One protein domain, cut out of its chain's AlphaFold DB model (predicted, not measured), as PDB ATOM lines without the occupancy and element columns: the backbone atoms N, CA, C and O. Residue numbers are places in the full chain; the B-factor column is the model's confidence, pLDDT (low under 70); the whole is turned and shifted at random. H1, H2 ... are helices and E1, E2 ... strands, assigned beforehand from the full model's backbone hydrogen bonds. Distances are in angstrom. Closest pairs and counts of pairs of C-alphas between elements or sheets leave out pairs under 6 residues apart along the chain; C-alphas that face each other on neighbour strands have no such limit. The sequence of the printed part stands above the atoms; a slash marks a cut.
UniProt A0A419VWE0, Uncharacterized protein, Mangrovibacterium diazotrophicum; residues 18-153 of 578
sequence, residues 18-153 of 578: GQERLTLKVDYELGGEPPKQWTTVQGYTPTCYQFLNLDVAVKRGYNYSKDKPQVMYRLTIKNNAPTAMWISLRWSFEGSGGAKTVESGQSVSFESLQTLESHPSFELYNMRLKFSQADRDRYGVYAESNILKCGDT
ATOM      1  N   GLY A  18      39.876   9.818  -3.138       53.97
ATOM      2  CA  GLY A  18      40.217  11.229  -3.372       53.97
ATOM      3  C   GLY A  18      39.126  12.260  -3.062       53.97
ATOM      4  O   GLY A  18      39.244  13.399  -3.502       53.97
ATOM      5  N   GLN A  19      38.080  11.917  -2.302       60.25
ATOM      6  CA  GLN A  19      37.193  12.950  -1.746       60.25
ATOM      7  C   GLN A  19      37.956  13.782  -0.697       60.25
ATOM      8  O   GLN A  19      38.508  13.215   0.238       60.25
ATOM      9  N   GLU A  20      37.967  15.111  -0.855       69.75
ATOM     10  CA  GLU A  20      38.607  16.104   0.045       69.75
ATOM     11  C   GLU A  20      37.579  16.890   0.893       69.75
ATOM     12  O   GLU A  20      37.871  17.908   1.529       69.75
ATOM     13  N   ARG A  21      36.325  16.431   0.852       70.44
ATOM     14  CA  ARG A  21      35.159  17.032   1.499       70.44
ATOM     15  C   ARG A  21      34.185  15.972   1.997       70.44
ATOM     16  O   ARG A  21      34.240  14.819   1.565       70.44
ATOM     17  N   LEU A  22      33.285  16.383   2.877       70.31
ATOM     18  CA  LEU A  22      32.205  15.585   3.442       70.31
ATOM     19  C   LEU A  22      30.915  16.405   3.417       70.31
ATOM     20  O   LEU A  22      30.822  17.395   4.134       70.31
ATOM     21  N   THR A  23      29.908  15.969   2.664       71.19
ATOM     22  CA  THR A  23      28.576  16.594   2.667       71.19
ATOM     23  C   THR A  23      27.603  15.763   3.500       71.19
ATOM     24  O   THR A  23      27.464  14.563   3.270       71.19
ATOM     25  N   LEU A  24      26.903  16.403   4.437       67.31
ATOM     26  CA  LEU A  24      25.886  15.800   5.298       67.31
ATOM     27  C   LEU A  24      24.545  16.512   5.101       67.31
ATOM     28  O   LEU A  24      24.480  17.740   5.090       67.31
ATOM     29  N   LYS A  25      23.470  15.734   4.942       65.94
ATOM     30  CA  LYS A  25      22.088  16.228   4.878       65.94
ATOM     31  C   LYS A  25      21.429  16.073   6.241       65.94
ATOM     32  O   LYS A  25      21.522  14.999   6.832       65.94
ATOM     33  N   VAL A  26      20.756  17.124   6.709       62.25
ATOM     34  CA  VAL A  26      19.999  17.096   7.964       62.25
ATOM     35  C   VAL A  26      18.562  16.661   7.669       62.25
ATOM     36  O   VAL A  26      17.683  17.483   7.412       62.25
ATOM     37  N   ASP A  27      18.328  15.351   7.697       56.78
ATOM     38  CA  ASP A  27      16.990  14.779   7.535       56.78
ATOM     39  C   ASP A  27      16.223  14.790   8.872       56.78
ATOM     40  O   ASP A  27      16.737  14.370   9.908       56.78
ATOM     41  N   TYR A  28      14.985  15.294   8.857       58.41
ATOM     42  CA  TYR A  28      14.082  15.323  10.013       58.41
ATOM     43  C   TYR A  28      12.617  15.423   9.565       58.41
ATOM     44  O   TYR A  28      12.273  16.300   8.776       58.41
ATOM     45  N   GLU A  29      11.737  14.579  10.102       47.12
ATOM     46  CA  GLU A  29      10.301  14.640   9.806       47.12
ATOM     47  C   GLU A  29       9.628  15.826  10.511       47.12
ATOM     48  O   GLU A  29       9.611  15.911  11.738       47.12
ATOM     49  N   LEU A  30       9.036  16.740   9.736       45.31
ATOM     50  CA  LEU A  30       8.279  17.894  10.234       45.31
ATOM     51  C   LEU A  30       6.953  17.469  10.901       45.31
ATOM     52  O   LEU A  30       5.878  17.638  10.328       45.31
ATOM     53  N   GLY A  31       7.020  16.940  12.125       40.28
ATOM     54  CA  GLY A  31       5.852  16.551  12.917       40.28
ATOM     55  C   GLY A  31       6.012  16.856  14.408       40.28
ATOM     56  O   GLY A  31       6.874  16.286  15.071       40.28
ATOM     57  N   GLY A  32       5.147  17.723  14.942       51.81
ATOM     58  CA  GLY A  32       5.043  18.022  16.378       51.81
ATOM     59  C   GLY A  32       5.336  19.477  16.756       51.81
ATOM     60  O   GLY A  32       5.807  20.271  15.941       51.81
ATOM     61  N   GLU A  33       5.039  19.830  18.012       51.81
ATOM     62  CA  GLU A  33       5.371  21.155  18.542       51.81
ATOM     63  C   GLU A  33       6.896  21.382  18.554       51.81
ATOM     64  O   GLU A  33       7.661  20.488  18.930       51.81
ATOM     65  N   PRO A  34       7.362  22.584  18.180       52.88
ATOM     66  CA  PRO A  34       8.780  22.922  18.190       52.88
ATOM     67  C   PRO A  34       9.382  22.857  19.615       52.88
ATOM     68  O   PRO A  34       8.926  23.579  20.509       52.88
ATOM     69  N   PRO A  35      10.429  22.040  19.864       54.91
ATOM     70  CA  PRO A  35      11.024  21.902  21.193       54.91
ATOM     71  C   PRO A  35      11.581  23.224  21.740       54.91
ATOM     72  O   PRO A  35      12.302  23.956  21.060       54.91
ATOM     73  N   LYS A  36      11.308  23.489  23.026       49.84
ATOM     74  CA  LYS A  36      11.759  24.689  23.766       49.84
ATOM     75  C   LYS A  36      13.272  24.742  24.034       49.84
ATOM     76  O   LYS A  36      13.754  25.713  24.609       49.84
ATOM     77  N   GLN A  37      14.018  23.700  23.669       55.94
ATOM     78  CA  GLN A  37      15.460  23.578  23.883       55.94
ATOM     79  C   GLN A  37      16.150  23.013  22.637       55.94
ATOM     80  O   GLN A  37      15.541  22.301  21.836       55.94
ATOM     81  N   TRP A  38      17.445  23.310  22.504       58.25
ATOM     82  CA  TRP A  38      18.286  22.801  21.422       58.25
ATOM     83  C   TRP A  38      18.291  21.270  21.393       58.25
ATOM     84  O   TRP A  38      18.858  20.634  22.280       58.25
ATOM     85  N   THR A  39      17.708  20.683  20.350       53.28
ATOM     86  CA  THR A  39      17.644  19.223  20.181       53.28
ATOM     87  C   THR A  39      18.759  18.767  19.248       53.28
ATOM     88  O   THR A  39      18.907  19.329  18.163       53.28
ATOM     89  N   THR A  40      19.544  17.762  19.647       57.41
ATOM     90  CA  THR A  40      20.517  17.110  18.756       57.41
ATOM     91  C   THR A  40      19.758  16.259  17.740       57.41
ATOM     92  O   THR A  40      19.047  15.338  18.128       57.41
ATOM     93  N   VAL A  41      19.885  16.583  16.454       51.28
ATOM     94  CA  VAL A  41      19.094  15.981  15.365       51.28
ATOM     95  C   VAL A  41      19.805  14.783  14.737       51.28
ATOM     96  O   VAL A  41      19.161  13.818  14.347       51.28
ATOM     97  N   GLN A  42      21.136  14.826  14.653       54.66
ATOM     98  CA  GLN A  42      21.933  13.785  14.011       54.66
ATOM     99  C   GLN A  42      23.337  13.757  14.618       54.66
ATOM    100  O   GLN A  42      23.951  14.812  14.790       54.66
ATOM    101  N   GLY A  43      23.819  12.554  14.935       50.94
ATOM    102  CA  GLY A  43      25.224  12.261  15.212       50.94
ATOM    103  C   GLY A  43      25.780  11.421  14.066       50.94
ATOM    104  O   GLY A  43      25.136  10.447  13.673       50.94
ATOM    105  N   TYR A  44      26.927  11.795  13.499       55.41
ATOM    106  CA  TYR A  44      27.493  11.085  12.349       55.41
ATOM    107  C   TYR A  44      29.006  10.896  12.473       55.41
ATOM    108  O   TYR A  44      29.749  11.868  12.605       55.41
ATOM    109  N   THR A  45      29.450   9.641  12.365       52.12
ATOM    110  CA  THR A  45      30.859   9.263  12.194       52.12
ATOM    111  C   THR A  45      31.048   8.838  10.732       52.12
ATOM    112  O   THR A  45      30.587   7.757  10.353       52.12
ATOM    113  N   PRO A  46      31.677   9.656   9.871       55.22
ATOM    114  CA  PRO A  46      31.740   9.372   8.440       55.22
ATOM    115  C   PRO A  46      32.577   8.133   8.165       55.22
ATOM    116  O   PRO A  46      33.740   8.104   8.547       55.22
ATOM    117  N   THR A  47      32.043   7.143   7.449       58.69
ATOM    118  CA  THR A  47      32.782   5.913   7.102       58.69
ATOM    119  C   THR A  47      34.086   6.196   6.346       58.69
ATOM    120  O   THR A  47      35.079   5.509   6.556       58.69
ATOM    121  N   CYS A  48      34.115   7.256   5.534       59.53
ATOM    122  CA  CYS A  48      35.289   7.764   4.819       59.53
ATOM    123  C   CYS A  48      36.298   8.555   5.677       59.53
ATOM    124  O   CYS A  48      37.454   8.685   5.277       59.53
ATOM    125  N   TYR A  49      35.880   9.068   6.840       61.84
ATOM    126  CA  TYR A  49      36.690   9.909   7.732       61.84
ATOM    127  C   TYR A  49      36.708   9.411   9.190       61.84
ATOM    128  O   TYR A  49      36.989  10.186  10.101       61.84
ATOM    129  N   GLN A  50      36.453   8.119   9.442       61.81
ATOM    130  CA  GLN A  50      36.497   7.549  10.803       61.81
ATOM    131  C   GLN A  50      37.866   7.763  11.465       61.81
ATOM    132  O   GLN A  50      37.951   7.946  12.674       61.81
ATOM    133  N   PHE A  51      38.929   7.826  10.659       58.75
ATOM    134  CA  PHE A  51      40.290   8.134  11.091       58.75
ATOM    135  C   PHE A  51      40.468   9.538  11.695       58.75
ATOM    136  O   PHE A  51      41.399   9.737  12.472       58.75
ATOM    137  N   LEU A  52      39.600  10.499  11.351       65.50
ATOM    138  CA  LEU A  52      39.576  11.828  11.971       65.50
ATOM    139  C   LEU A  52      38.958  11.796  13.377       65.50
ATOM    140  O   LEU A  52      39.041  12.783  14.099       65.50
ATOM    141  N   ASN A  53      38.300  10.689  13.743       70.12
ATOM    142  CA  ASN A  53      37.650  10.472  15.033       70.12
ATOM    143  C   ASN A  53      36.747  11.655  15.461       70.12
ATOM    144  O   ASN A  53      36.723  12.065  16.623       70.12
ATOM    145  N   LEU A  54      36.039  12.251  14.493       73.25
ATOM    146  CA  LEU A  54      35.141  13.384  14.717       73.25
ATOM    147  C   LEU A  54      33.747  12.914  15.132       73.25
ATOM    148  O   LEU A  54      33.116  12.157  14.390       73.25
ATOM    149  N   ASP A  55      33.221  13.474  16.223       76.31
ATOM    150  CA  ASP A  55      31.780  13.445  16.486       76.31
ATOM    151  C   ASP A  55      31.156  14.725  15.929       76.31
ATOM    152  O   ASP A  55      31.393  15.829  16.432       76.31
ATOM    153  N   VAL A  56      30.349  14.584  14.879       75.50
ATOM    154  CA  VAL A  56      29.610  15.696  14.275       75.50
ATOM    155  C   VAL A  56      28.170  15.660  14.773       75.50
ATOM    156  O   VAL A  56      27.465  14.679  14.541       75.50
ATOM    157  N   ALA A  57      27.733  16.728  15.444       75.00
ATOM    158  CA  ALA A  57      26.404  16.855  16.034       75.00
ATOM    159  C   ALA A  57      25.704  18.146  15.582       75.00
ATOM    160  O   ALA A  57      26.180  19.254  15.840       75.00
ATOM    161  N   VAL A  58      24.533  18.019  14.953       74.38
ATOM    162  CA  VAL A  58      23.685  19.171  14.594       74.38
ATOM    163  C   VAL A  58      22.656  19.409  15.689       74.38
ATOM    164  O   VAL A  58      21.897  18.502  16.025       74.38
ATOM    165  N   LYS A  59      22.584  20.633  16.216       74.50
ATOM    166  CA  LYS A  59      21.514  21.074  17.120       74.50
ATOM    167  C   LYS A  59      20.518  21.960  16.368       74.50
ATOM    168  O   LYS A  59      20.943  22.865  15.650       74.50
ATOM    169  N   ARG A  60      19.214  21.745  16.574       73.44
ATOM    170  CA  ARG A  60      18.125  22.605  16.067       73.44
ATOM    171  C   ARG A  60      17.478  23.408  17.192       73.44
ATOM    172  O   ARG A  60      17.232  22.861  18.265       73.44
ATOM    173  N   GLY A  61      17.179  24.672  16.922       73.12
ATOM    174  CA  GLY A  61      16.384  25.574  17.752       73.12
ATOM    175  C   GLY A  61      15.416  26.394  16.892       73.12
ATOM    176  O   GLY A  61      15.374  26.234  15.672       73.12
ATOM    177  N   TYR A  62      14.647  27.278  17.524       73.31
ATOM    178  CA  TYR A  62      13.647  28.117  16.857       73.31
ATOM    179  C   TYR A  62      13.795  29.571  17.287       73.31
ATOM    180  O   TYR A  62      13.949  29.846  18.477       73.31
ATOM    181  N   ASN A  63      13.732  30.489  16.324       70.50
ATOM    182  CA  ASN A  63      13.602  31.916  16.587       70.50
ATOM    183  C   ASN A  63      12.156  32.342  16.295       70.50
ATOM    184  O   ASN A  63      11.709  32.304  15.146       70.50
ATOM    185  N   TYR A  64      11.426  32.727  17.340       62.59
ATOM    186  CA  TYR A  64      10.042  33.189  17.237       62.59
ATOM    187  C   TYR A  64      10.006  34.704  17.037       62.59
ATOM    188  O   TYR A  64       9.681  35.463  17.951       62.59
ATOM    189  N   SER A  65      10.315  35.142  15.816       60.81
ATOM    190  CA  SER A  65       9.815  36.435  15.350       60.81
ATOM    191  C   SER A  65       8.287  36.369  15.238       60.81
ATOM    192  O   SER A  65       7.740  35.320  14.889       60.81
ATOM    193  N   LYS A  66       7.594  37.480  15.523       53.22
ATOM    194  CA  LYS A  66       6.119  37.543  15.521       53.22
ATOM    195  C   LYS A  66       5.496  37.163  14.175       53.22
ATOM    196  O   LYS A  66       4.378  36.657  14.164       53.22
ATOM    197  N   ASP A  67       6.219  37.380  13.078       59.16
ATOM    198  CA  ASP A  67       5.651  37.298  11.730       59.16
ATOM    199  C   ASP A  67       6.008  35.998  10.989       59.16
ATOM    200  O   ASP A  67       5.246  35.558  10.127       59.16
ATOM    201  N   LYS A  68       7.148  35.360  11.314       62.31
ATOM    202  CA  LYS A  68       7.566  34.049  10.773       62.31
ATOM    203  C   LYS A  68       8.458  33.293  11.775       62.31
ATOM    204  O   LYS A  68       9.506  33.828  12.141       62.31
ATOM    205  N   PRO A  69       8.129  32.045  12.165       65.00
ATOM    206  CA  PRO A  69       9.056  31.203  12.913       65.00
ATOM    207  C   PRO A  69      10.212  30.771  12.000       65.00
ATOM    208  O   PRO A  69       9.990  30.160  10.956       65.00
ATOM    209  N   GLN A  70      11.446  31.078  12.394       70.75
ATOM    210  CA  GLN A  70      12.652  30.643  11.682       70.75
ATOM    211  C   GLN A  70      13.304  29.469  12.407       70.75
ATOM    212  O   GLN A  70      13.359  29.435  13.642       70.75
ATOM    213  N   VAL A  71      13.841  28.524  11.639       73.75
ATOM    214  CA  VAL A  71      14.601  27.405  12.194       73.75
ATOM    215  C   VAL A  71      16.063  27.824  12.317       73.75
ATOM    216  O   VAL A  71      16.655  28.337  11.369       73.75
ATOM    217  N   MET A  72      16.643  27.610  13.496       76.75
ATOM    218  CA  MET A  72      18.066  27.827  13.746       76.75
ATOM    219  C   MET A  72      18.804  26.497  13.789       76.75
ATOM    220  O   MET A  72      18.422  25.601  14.547       76.75
ATOM    221  N   TYR A  73      19.907  26.393  13.055       76.56
ATOM    222  CA  TYR A  73      20.808  25.245  13.109       76.56
ATOM    223  C   TYR A  73      22.151  25.667  13.705       76.56
ATOM    224  O   TYR A  73      22.669  26.740  13.409       76.56
ATOM    225  N   ARG A  74      22.721  24.824  14.569       80.69
ATOM    226  CA  ARG A  74      24.071  24.979  15.124       80.69
ATOM    227  C   ARG A  74      24.830  23.679  14.941       80.69
ATOM    228  O   ARG A  74      24.464  22.665  15.540       80.69
ATOM    229  N   LEU A  75      25.915  23.712  14.175       80.94
ATOM    230  CA  LEU A  75      26.826  22.579  14.091       80.94
ATOM    231  C   LEU A  75      27.779  22.579  15.289       80.94
ATOM    232  O   LEU A  75      28.348  23.613  15.635       80.94
ATOM    233  N   THR A  76      27.973  21.421  15.911       82.94
ATOM    234  CA  THR A  76      29.041  21.168  16.883       82.94
ATOM    235  C   THR A  76      29.913  20.035  16.366       82.94
ATOM    236  O   THR A  76      29.392  19.001  15.956       82.94
ATOM    237  N   ILE A  77      31.229  20.229  16.383       82.00
ATOM    238  CA  ILE A  77      32.211  19.200  16.037       82.00
ATOM    239  C   ILE A  77      33.085  18.969  17.261       82.00
ATOM    240  O   ILE A  77      33.687  19.918  17.770       82.00
ATOM    241  N   LYS A  78      33.162  17.720  17.720       84.50
ATOM    242  CA  LYS A  78      34.142  17.275  18.708       84.50
ATOM    243  C   LYS A  78      35.264  16.531  18.003       84.50
ATOM    244  O   LYS A  78      34.998  15.634  17.208       84.50
ATOM    245  N   ASN A  79      36.500  16.893  18.311       84.88
ATOM    246  CA  ASN A  79      37.679  16.195  17.824       84.88
ATOM    247  C   ASN A  79      38.140  15.170  18.868       84.88
ATOM    248  O   ASN A  79      38.559  15.554  19.956       84.88
ATOM    249  N   ASN A  80      38.076  13.875  18.548       79.19
ATOM    250  CA  ASN A  80      38.651  12.813  19.381       79.19
ATOM    251  C   ASN A  80      39.960  12.245  18.789       79.19
ATOM    252  O   ASN A  80      40.445  11.213  19.257       79.19
ATOM    253  N   ALA A  81      40.529  12.858  17.744       77.00
ATOM    254  CA  ALA A  81      41.876  12.534  17.283       77.00
ATOM    255  C   ALA A  81      42.916  13.069  18.285       77.00
ATOM    256  O   ALA A  81      42.661  14.083  18.936       77.00
ATOM    257  N   PRO A  82      44.109  12.451  18.388       77.56
ATOM    258  CA  PRO A  82      45.153  12.873  19.330       77.56
ATOM    259  C   PRO A  82      45.815  14.218  18.976       77.56
ATOM    260  O   PRO A  82      46.700  14.668  19.697       77.56
ATOM    261  N   THR A  83      45.430  14.844  17.861       81.75
ATOM    262  CA  THR A  83      46.030  16.071  17.331       81.75
ATOM    263  C   THR A  83      44.942  17.081  16.987       81.75
ATOM    264  O   THR A  83      43.826  16.701  16.624       81.75
ATOM    265  N   ALA A  84      45.258  18.370  17.074       88.50
ATOM    266  CA  ALA A  84      44.342  19.434  16.678       88.50
ATOM    267  C   ALA A  84      44.053  19.391  15.167       88.50
ATOM    268  O   ALA A  84      44.915  19.007  14.374       88.50
ATOM    269  N   MET A  85      42.858  19.810  14.747       87.19
ATOM    270  CA  MET A  85      42.492  19.829  13.327       87.19
ATOM    271  C   MET A  85      41.888  21.157  12.890       87.19
ATOM    272  O   MET A  85      41.032  21.709  13.574       87.19
ATOM    273  N   TRP A  86      42.282  21.638  11.714       89.38
ATOM    274  CA  TRP A  86      41.592  22.715  11.011       89.38
ATOM    275  C   TRP A  86      40.426  22.146  10.199       89.38
ATOM    276  O   TRP A  86      40.603  21.164   9.477       89.38
ATOM    277  N   ILE A  87      39.245  22.761  10.299       87.69
ATOM    278  CA  ILE A  87      38.034  22.361   9.570       87.69
ATOM    279  C   ILE A  87      37.316  23.616   9.061       87.69
ATOM    280  O   ILE A  87      36.978  24.501   9.853       87.69
ATOM    281  N   SER A  88      37.033  23.672   7.757       88.19
ATOM    282  CA  SER A  88      36.128  24.666   7.168       88.19
ATOM    283  C   SER A  88      34.715  24.097   7.012       88.19
ATOM    284  O   SER A  88      34.545  22.919   6.695       88.19
ATOM    285  N   LEU A  89      33.705  24.945   7.212       86.00
ATOM    286  CA  LEU A  89      32.283  24.630   7.105       86.00
ATOM    287  C   LEU A  89      31.630  25.457   5.990       86.00
ATOM    288  O   LEU A  89      31.887  26.652   5.850       86.00
ATOM    289  N   ARG A  90      30.729  24.837   5.232       84.94
ATOM    290  CA  ARG A  90      29.815  25.483   4.281       84.94
ATOM    291  C   ARG A  90      28.397  24.968   4.513       84.94
ATOM    292  O   ARG A  90      28.221  23.779   4.735       84.94
ATOM    293  N   TRP A  91      27.399  25.838   4.408       81.88
ATOM    294  CA  TRP A  91      25.979  25.461   4.405       81.88
ATOM    295  C   TRP A  91      25.392  25.583   2.997       81.88
ATOM    296  O   TRP A  91      25.859  26.415   2.218       81.88
ATOM    297  N   SER A  92      24.366  24.788   2.676       78.56
ATOM    298  CA  SER A  92      23.691  24.813   1.365       78.56
ATOM    299  C   SER A  92      23.075  26.165   1.016       78.56
ATOM    300  O   SER A  92      23.087  26.542  -0.151       78.56
ATOM    301  N   PHE A  93      22.575  26.887   2.021       75.25
ATOM    302  CA  PHE A  93      21.799  28.117   1.851       75.25
ATOM    303  C   PHE A  93      22.605  29.418   2.022       75.25
ATOM    304  O   PHE A  93      22.226  30.436   1.455       75.25
ATOM    305  N   GLU A  94      23.720  29.397   2.766       71.12
ATOM    306  CA  GLU A  94      24.547  30.592   3.058       71.12
ATOM    307  C   GLU A  94      25.982  30.522   2.496       71.12
ATOM    308  O   GLU A  94      26.739  31.486   2.575       71.12
ATOM    309  N   GLY A  95      26.393  29.394   1.905       67.00
ATOM    310  CA  GLY A  95      27.660  29.257   1.169       67.00
ATOM    311  C   GLY A  95      28.945  29.199   2.015       67.00
ATOM    312  O   GLY A  95      29.912  28.556   1.594       67.00
ATOM    313  N   SER A  96      28.968  29.786   3.213       74.88
ATOM    314  CA  SER A  96      30.066  29.694   4.187       74.88
ATOM    315  C   SER A  96      29.522  29.607   5.611       74.88
ATOM    316  O   SER A  96      28.611  30.337   5.974       74.88
ATOM    317  N   GLY A  97      30.088  28.716   6.422       75.94
ATOM    318  CA  GLY A  97      29.868  28.638   7.870       75.94
ATOM    319  C   GLY A  97      31.122  28.982   8.680       75.94
ATOM    320  O   GLY A  97      31.176  28.677   9.870       75.94
ATOM    321  N   GLY A  98      32.145  29.558   8.039       85.75
ATOM    322  CA  GLY A  98      33.441  29.860   8.648       85.75
ATOM    323  C   GLY A  98      34.373  28.648   8.764       85.75
ATOM    324  O   GLY A  98      34.130  27.580   8.204       85.75
ATOM    325  N   ALA A  99      35.478  28.818   9.488       88.44
ATOM    326  CA  ALA A  99      36.462  27.769   9.736       88.44
ATOM    327  C   ALA A  99      36.986  27.851  11.171       88.44
ATOM    328  O   ALA A  99      37.082  28.944  11.734       88.44
ATOM    329  N   LYS A 100      37.307  26.702  11.773       90.06
ATOM    330  CA  LYS A 100      37.816  26.615  13.150       90.06
ATOM    331  C   LYS A 100      38.936  25.588  13.265       90.06
ATOM    332  O   LYS A 100      38.951  24.586  12.553       90.06
ATOM    333  N   THR A 101      39.849  25.832  14.204       89.88
ATOM    334  CA  THR A 101      40.685  24.762  14.762       89.88
ATOM    335  C   THR A 101      39.899  24.076  15.878       89.88
ATOM    336  O   THR A 101      39.254  24.757  16.676       89.88
ATOM    337  N   VAL A 102      39.926  22.748  15.914       88.94
ATOM    338  CA  VAL A 102      39.326  21.917  16.960       88.94
ATOM    339  C   VAL A 102      40.458  21.172  17.654       88.94
ATOM    340  O   VAL A 102      41.065  20.274  17.067       88.94
ATOM    341  N   GLU A 103      40.774  21.569  18.881       90.00
ATOM    342  CA  GLU A 103      41.829  20.938  19.678       90.00
ATOM    343  C   GLU A 103      41.476  19.489  20.047       90.00
ATOM    344  O   GLU A 103      40.302  19.114  20.106       90.00
ATOM    345  N   SER A 104      42.498  18.671  20.306       87.06
ATOM    346  CA  SER A 104      42.331  17.271  20.726       87.06
ATOM    347  C   SER A 104      41.446  17.168  21.977       87.06
ATOM    348  O   SER A 104      41.681  17.838  22.983       87.06
ATOM    349  N   GLY A 105      40.407  16.335  21.914       85.38
ATOM    350  CA  GLY A 105      39.411  16.133  22.971       85.38
ATOM    351  C   GLY A 105      38.342  17.230  23.086       85.38
ATOM    352  O   GLY A 105      37.354  17.033  23.800       85.38
ATOM    353  N   GLN A 106      38.491  18.366  22.397       88.69
ATOM    354  CA  GLN A 106      37.600  19.519  22.541       88.69
ATOM    355  C   GLN A 106      36.434  19.515  21.547       88.69
ATOM    356  O   GLN A 106      36.458  18.865  20.503       88.69
ATOM    357  N   SER A 107      35.389  20.274  21.891       87.06
ATOM    358  CA  SER A 107      34.230  20.536  21.033       87.06
ATOM    359  C   SER A 107      34.162  22.008  20.658       87.06
ATOM    360  O   SER A 107      34.180  22.861  21.543       87.06
ATOM    361  N   VAL A 108      33.987  22.313  19.372       87.50
ATOM    362  CA  VAL A 108      33.649  23.667  18.912       87.50
ATOM    363  C   VAL A 108      32.245  23.690  18.329       87.50
ATOM    364  O   VAL A 108      31.850  22.796  17.581       87.50
ATOM    365  N   SER A 109      31.493  24.745  18.632       84.88
ATOM    366  CA  SER A 109      30.296  25.091  17.868       84.88
ATOM    367  C   SER A 109      30.645  26.101  16.780       84.88
ATOM    368  O   SER A 109      31.355  27.079  17.033       84.88
ATOM    369  N   PHE A 110      30.123  25.879  15.581       82.56
ATOM    370  CA  PHE A 110      30.030  26.900  14.542       82.56
ATOM    371  C   PHE A 110      28.814  27.794  14.821       82.56
ATOM    372  O   PHE A 110      28.017  27.501  15.719       82.56
ATOM    373  N   GLU A 111      28.709  28.919  14.119       75.31
ATOM    374  CA  GLU A 111      27.661  29.905  14.383       75.31
ATOM    375  C   GLU A 111      26.252  29.346  14.143       75.31
ATOM    376  O   GLU A 111      26.049  28.359  13.430       75.31
ATOM    377  N   SER A 112      25.274  29.946  14.825       71.44
ATOM    378  CA  SER A 112      23.867  29.580  14.693       71.44
ATOM    379  C   SER A 112      23.260  30.312  13.507       71.44
ATOM    380  O   SER A 112      23.031  31.513  13.601       71.44
ATOM    381  N   LEU A 113      22.967  29.584  12.434       74.12
ATOM    382  CA  LEU A 113      22.419  30.155  11.206       74.12
ATOM    383  C   LEU A 113      20.904  29.951  11.129       74.12
ATOM    384  O   LEU A 113      20.376  28.937  11.602       74.12
ATOM    385  N   GLN A 114      20.212  30.940  10.567       75.19
ATOM    386  CA  GLN A 114      18.754  30.985  10.434       75.19
ATOM    387  C   GLN A 114      18.356  30.651   9.000       75.19
ATOM    388  O   GLN A 114      18.848  31.266   8.060       75.19
ATOM    389  N   THR A 115      17.430  29.713   8.823       73.06
ATOM    390  CA  THR A 115      16.927  29.360   7.491       73.06
ATOM    391  C   THR A 115      15.438  29.019   7.507       73.06
ATOM    392  O   THR A 115      14.837  28.744   8.553       73.06
ATOM    393  N   LEU A 116      14.841  29.082   6.317       72.25
ATOM    394  CA  LEU A 116      13.509  28.558   6.014       72.25
ATOM    395  C   LEU A 116      13.584  27.167   5.349       72.25
ATOM    396  O   LEU A 116      12.546  26.534   5.163       72.25
ATOM    397  N   GLU A 117      14.783  26.677   5.003       71.81
ATOM    398  CA  GLU A 117      14.982  25.297   4.547       71.81
ATOM    399  C   GLU A 117      14.680  24.315   5.687       71.81
ATOM    400  O   GLU A 117      15.259  24.401   6.769       71.81
ATOM    401  N   SER A 118      13.802  23.339   5.440       66.25
ATOM    402  CA  SER A 118      13.503  22.269   6.401       66.25
ATOM    403  C   SER A 118      14.608  21.211   6.495       66.25
ATOM    404  O   SER A 118      14.772  20.582   7.543       66.25
ATOM    405  N   HIS A 119      15.371  21.036   5.412       68.75
ATOM    406  CA  HIS A 119      16.424  20.030   5.254       68.75
ATOM    407  C   HIS A 119      17.727  20.662   4.741       68.75
ATOM    408  O   HIS A 119      18.161  20.355   3.625       68.75
ATOM    409  N   PRO A 120      18.358  21.568   5.508       74.06
ATOM    410  CA  PRO A 120      19.645  22.105   5.109       74.06
ATOM    411  C   PRO A 120      20.684  20.985   5.026       74.06
ATOM    412  O   PRO A 120      20.638  19.986   5.753       74.06
ATOM    413  N   SER A 121      21.675  21.183   4.168       75.81
ATOM    414  CA  SER A 121      22.879  20.359   4.157       75.81
ATOM    415  C   SER A 121      24.100  21.210   4.461       75.81
ATOM    416  O   SER A 121      24.095  22.430   4.284       75.81
ATOM    417  N   PHE A 122      25.146  20.565   4.958       77.88
ATOM    418  CA  PHE A 122      26.411  21.216   5.241       77.88
ATOM    419  C   PHE A 122      27.584  20.377   4.748       77.88
ATOM    420  O   PHE A 122      27.505  19.155   4.634       77.88
ATOM    421  N   GLU A 123      28.673  21.057   4.426       81.06
ATOM    422  CA  GLU A 123      29.894  20.494   3.874       81.06
ATOM    423  C   GLU A 123      31.066  20.835   4.796       81.06
ATOM    424  O   GLU A 123      31.337  22.012   5.048       81.06
ATOM    425  N   LEU A 124      31.760  19.810   5.294       82.12
ATOM    426  CA  LEU A 124      33.082  19.953   5.903       82.12
ATOM    427  C   LEU A 124      34.134  19.787   4.811       82.12
ATOM    428  O   LEU A 124      34.114  18.800   4.074       82.12
ATOM    429  N   TYR A 125      35.043  20.748   4.693       82.56
ATOM    430  CA  TYR A 125      36.055  20.779   3.637       82.56
ATOM    431  C   TYR A 125      37.363  21.399   4.137       82.56
ATOM    432  O   TYR A 125      37.411  21.967   5.231       82.56
ATOM    433  N   ASN A 126      38.433  21.280   3.338       84.62
ATOM    434  CA  ASN A 126      39.778  21.762   3.689       84.62
ATOM    435  C   ASN A 126      40.212  21.282   5.092       84.62
ATOM    436  O   ASN A 126      40.758  22.044   5.891       84.62
ATOM    437  N   MET A 127      39.906  20.020   5.404       84.38
ATOM    438  CA  MET A 127      40.266  19.401   6.676       84.38
ATOM    439  C   MET A 127      41.775  19.157   6.698       84.38
ATOM    440  O   MET A 127      42.317  18.623   5.729       84.38
ATOM    441  N   ARG A 128      42.455  19.568   7.774       87.81
ATOM    442  CA  ARG A 128      43.911  19.418   7.947       87.81
ATOM    443  C   ARG A 128      44.250  19.066   9.385       87.81
ATOM    444  O   ARG A 128      43.639  19.598  10.309       87.81
ATOM    445  N   LEU A 129      45.256  18.224   9.578       87.44
ATOM    446  CA  LEU A 129      45.871  18.001  10.884       87.44
ATOM    447  C   LEU A 129      46.820  19.163  11.174       87.44
ATOM    448  O   LEU A 129      47.589  19.548  10.294       87.44
ATOM    449  N   LYS A 130      46.806  19.690  12.396       87.94
ATOM    450  CA  LYS A 130      47.868  20.557  12.915       87.94
ATOM    451  C   LYS A 130      48.827  19.715  13.736       87.94
ATOM    452  O   LYS A 130      48.381  18.963  14.600       87.94
ATOM    453  N   PHE A 131      50.120  19.837  13.460       84.75
ATOM    454  CA  PHE A 131      51.170  19.052  14.108       84.75
ATOM    455  C   PHE A 131      51.890  19.860  15.189       84.75
ATOM    456  O   PHE A 131      52.170  21.048  15.010       84.75
ATOM    457  N   SER A 132      52.221  19.204  16.305       83.06
ATOM    458  CA  SER A 132      53.020  19.811  17.373       83.06
ATOM    459  C   SER A 132      54.462  20.057  16.913       83.06
ATOM    460  O   SER A 132      54.945  19.377  16.008       83.06
ATOM    461  N   GLN A 133      55.194  20.975  17.561       83.62
ATOM    462  CA  GLN A 133      56.631  21.170  17.295       83.62
ATOM    463  C   GLN A 133      57.401  19.838  17.341       83.62
ATOM    464  O   GLN A 133      58.153  19.538  16.418       83.62
ATOM    465  N   ALA A 134      57.131  19.004  18.350       83.12
ATOM    466  CA  ALA A 134      57.778  17.706  18.518       83.12
ATOM    467  C   ALA A 134      57.509  16.745  17.343       83.12
ATOM    468  O   ALA A 134      58.413  16.016  16.927       83.12
ATOM    469  N   ASP A 135      56.303  16.759  16.766       80.75
ATOM    470  CA  ASP A 135      55.990  15.961  15.574       80.75
ATOM    471  C   ASP A 135      56.714  16.489  14.330       80.75
ATOM    472  O   ASP A 135      57.237  15.691  13.546       80.75
ATOM    473  N   ARG A 136      56.804  17.818  14.167       84.06
ATOM    474  CA  ARG A 136      57.578  18.449  13.080       84.06
ATOM    475  C   ARG A 136      59.041  18.032  13.145       84.06
ATOM    476  O   ARG A 136      59.582  17.551  12.149       84.06
ATOM    477  N   ASP A 137      59.648  18.106  14.323       78.56
ATOM    478  CA  ASP A 137      61.057  17.760  14.526       78.56
ATOM    479  C   ASP A 137      61.300  16.265  14.279       78.56
ATOM    480  O   ASP A 137      62.205  15.878  13.530       78.56
ATOM    481  N   ARG A 138      60.437  15.404  14.835       76.81
ATOM    482  CA  ARG A 138      60.542  13.945  14.718       76.81
ATOM    483  C   ARG A 138      60.310  13.463  13.285       76.81
ATOM    484  O   ARG A 138      61.187  12.817  12.703       76.81
ATOM    485  N   TYR A 139      59.167  13.800  12.691       75.00
ATOM    486  CA  TYR A 139      58.707  13.240  11.414       75.00
ATOM    487  C   TYR A 139      59.044  14.099  10.188       75.00
ATOM    488  O   TYR A 139      59.032  13.580   9.075       75.00
ATOM    489  N   GLY A 140      59.402  15.376  10.359       76.00
ATOM    490  CA  GLY A 140      59.610  16.313   9.243       76.00
ATOM    491  C   GLY A 140      58.310  16.785   8.592       76.00
ATOM    492  O   GLY A 140      58.307  17.118   7.410       76.00
ATOM    493  N   VAL A 141      57.201  16.766   9.337       80.00
ATOM    494  CA  VAL A 141      55.922  17.342   8.901       80.00
ATOM    495  C   VAL A 141      55.952  18.870   8.982       80.00
ATOM    496  O   VAL A 141      56.629  19.451   9.830       80.00
ATOM    497  N   TYR A 142      55.185  19.525   8.112       82.25
ATOM    498  CA  TYR A 142      54.891  20.953   8.236       82.25
ATOM    499  C   TYR A 142      53.973  21.229   9.442       82.25
ATOM    500  O   TYR A 142      53.502  20.310  10.106       82.25
ATOM    501  N   ALA A 143      53.701  22.506   9.735       84.56
ATOM    502  CA  ALA A 143      52.763  22.892  10.796       84.56
ATOM    503  C   ALA A 143      51.337  22.358  10.568       84.56
ATOM    504  O   ALA A 143      50.635  22.051  11.531       84.56
ATOM    505  N   GLU A 144      50.938  22.212   9.305       84.88
ATOM    506  CA  GLU A 144      49.670  21.614   8.897       84.88
ATOM    507  C   GLU A 144      49.916  20.496   7.880       84.88
ATOM    508  O   GLU A 144      50.877  20.547   7.107       84.88
ATOM    509  N   SER A 145      49.041  19.492   7.849       84.44
ATOM    510  CA  SER A 145      48.997  18.531   6.750       84.44
ATOM    511  C   SER A 145      48.515  19.191   5.452       84.44
ATOM    512  O   SER A 145      47.869  20.240   5.454       84.44
ATOM    513  N   ASN A 146      48.727  18.493   4.334       83.06
ATOM    514  CA  ASN A 146      47.909  18.704   3.140       83.06
ATOM    515  C   ASN A 146      46.415  18.482   3.460       83.06
ATOM    516  O   ASN A 146      46.067  17.939   4.515       83.06
ATOM    517  N   ILE A 147      45.536  18.883   2.537       83.75
ATOM    518  CA  ILE A 147      44.101  18.594   2.645       83.75
ATOM    519  C   ILE A 147      43.906  17.079   2.735       83.75
ATOM    520  O   ILE A 147      44.393  16.333   1.885       83.75
ATOM    521  N   LEU A 148      43.214  16.654   3.789       79.56
ATOM    522  CA  LEU A 148      42.987  15.252   4.112       79.56
ATOM    523  C   LEU A 148      41.996  14.634   3.132       79.56
ATOM    524  O   LEU A 148      40.916  15.180   2.887       79.56
ATOM    525  N   LYS A 149      42.359  13.469   2.607       76.44
ATOM    526  CA  LYS A 149      41.555  12.689   1.672       76.44
ATOM    527  C   LYS A 149      40.830  11.567   2.403       76.44
ATOM    528  O   LYS A 149      41.293  11.034   3.411       76.44
ATOM    529  N   CYS A 150      39.681  11.180   1.866       71.50
ATOM    530  CA  CYS A 150      38.984   9.960   2.257       71.50
ATOM    531  C   CYS A 150      39.946   8.758   2.228       71.50
ATOM    532  O   CYS A 150      40.534   8.456   1.186       71.50
ATOM    533  N   GLY A 151      40.065   8.064   3.363       70.06
ATOM    534  CA  GLY A 151      40.951   6.909   3.536       70.06
ATOM    535  C   GLY A 151      42.376   7.218   4.013       70.06
ATOM    536  O   GLY A 151      43.114   6.268   4.280       70.06
ATOM    537  N   ASP A 152      42.762   8.488   4.175       75.81
ATOM    538  CA  ASP A 152      43.988   8.831   4.907       75.81
ATOM    539  C   ASP A 152      43.898   8.358   6.371       75.81
ATOM    540  O   ASP A 152      42.843   7.980   6.873       75.81
ATOM    541  N   THR A 153      45.013   8.371   7.097       73.31
ATOM    542  CA  THR A 153      45.045   8.177   8.552       73.31
ATOM    543  C   THR A 153      46.139   9.054   9.153       73.31
ATOM    544  O   THR A 153      47.127   9.361   8.486       73.31
TER     545      THR A 153
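This is residues 18 to 153 of the 578 residues of an uncharacterized protein of Mangrovibacterium diazotrophicum (UniProt A0A419VWE0). Two four-stranded sheets lie face to face as a sandwich, both strongly twisted, with strands running along a long, narrow rod. The tips of E3 and E4 make one end of the rod, and the small helix H1 lies beyond the other end, past E8. The printed part has 136 residues, with eight named strands followed by one named helix along the chain, mostly strand in class. The sheets run E2 E3 E4 E7 and E1 E8 E5 E6, each antiparallel throughout. The whole is only just compact, close to loose, with a radius of gyration of the C-alphas of 16.7 A and spans of 59 by 25 by 22 A.

In one sheet, E3, residues 54 to 64, and E4, residues 69 to 79, form a hairpin with N 59 and O 74 2.8 A apart. E2, residues 39 to 44, forms a hairpin with E3, with N 41 and O 58 2.8 A apart. E2, E3 and E4 are a meander, each strand the antiparallel neighbour of the one before. E7, residues 107 to 115, is the edge strand beside E4, with N 110 and O 75 2.9 A apart. In the other sheet, E8, residues 121 to 129, is the neighbour of E5, residues 85 to 91, with N 123 and O 90 2.8 A apart. E8 bends by 53 degrees at residue 126. E1, residues 21 to 25, is an edge strand beside E8, with N 22 and O 124 2.8 A apart. E6, residues 99 to 102, forms a hairpin with E5, with N 87 and O 100 2.9 A apart. The facing parts of the sheets are 9.6 A centre to centre, with strands at 25 degrees. H1, residues 133 to 139, is not on either sheet, and every O i to N i+4 pair in it is within hydrogen-bond range.

E1 begins at C-alpha 21, (35.159, 17.032, 1.499). From first to last C-alpha, E4 measures 32.7 A, E3 32.1 A, E8 24.1 A, E7 23.7 A and E5 19.6 A. E4 begins at C-alpha 69, (9.056, 31.203, 12.913), and H1 ends at C-alpha 139, (58.707, 13.240, 11.414).

The two C-alphas farthest apart, those of Asp 67 and Arg 138, are 59.7 A from each other. The printed part has no cut. The link from E1 to E2 is long, with 13 residues. Residues 140 to 153 hold no named element. The mean pLDDT of the printed part is 73.2, and 41 residues are under 70, among them residues 24 to 52 and 64 to 69.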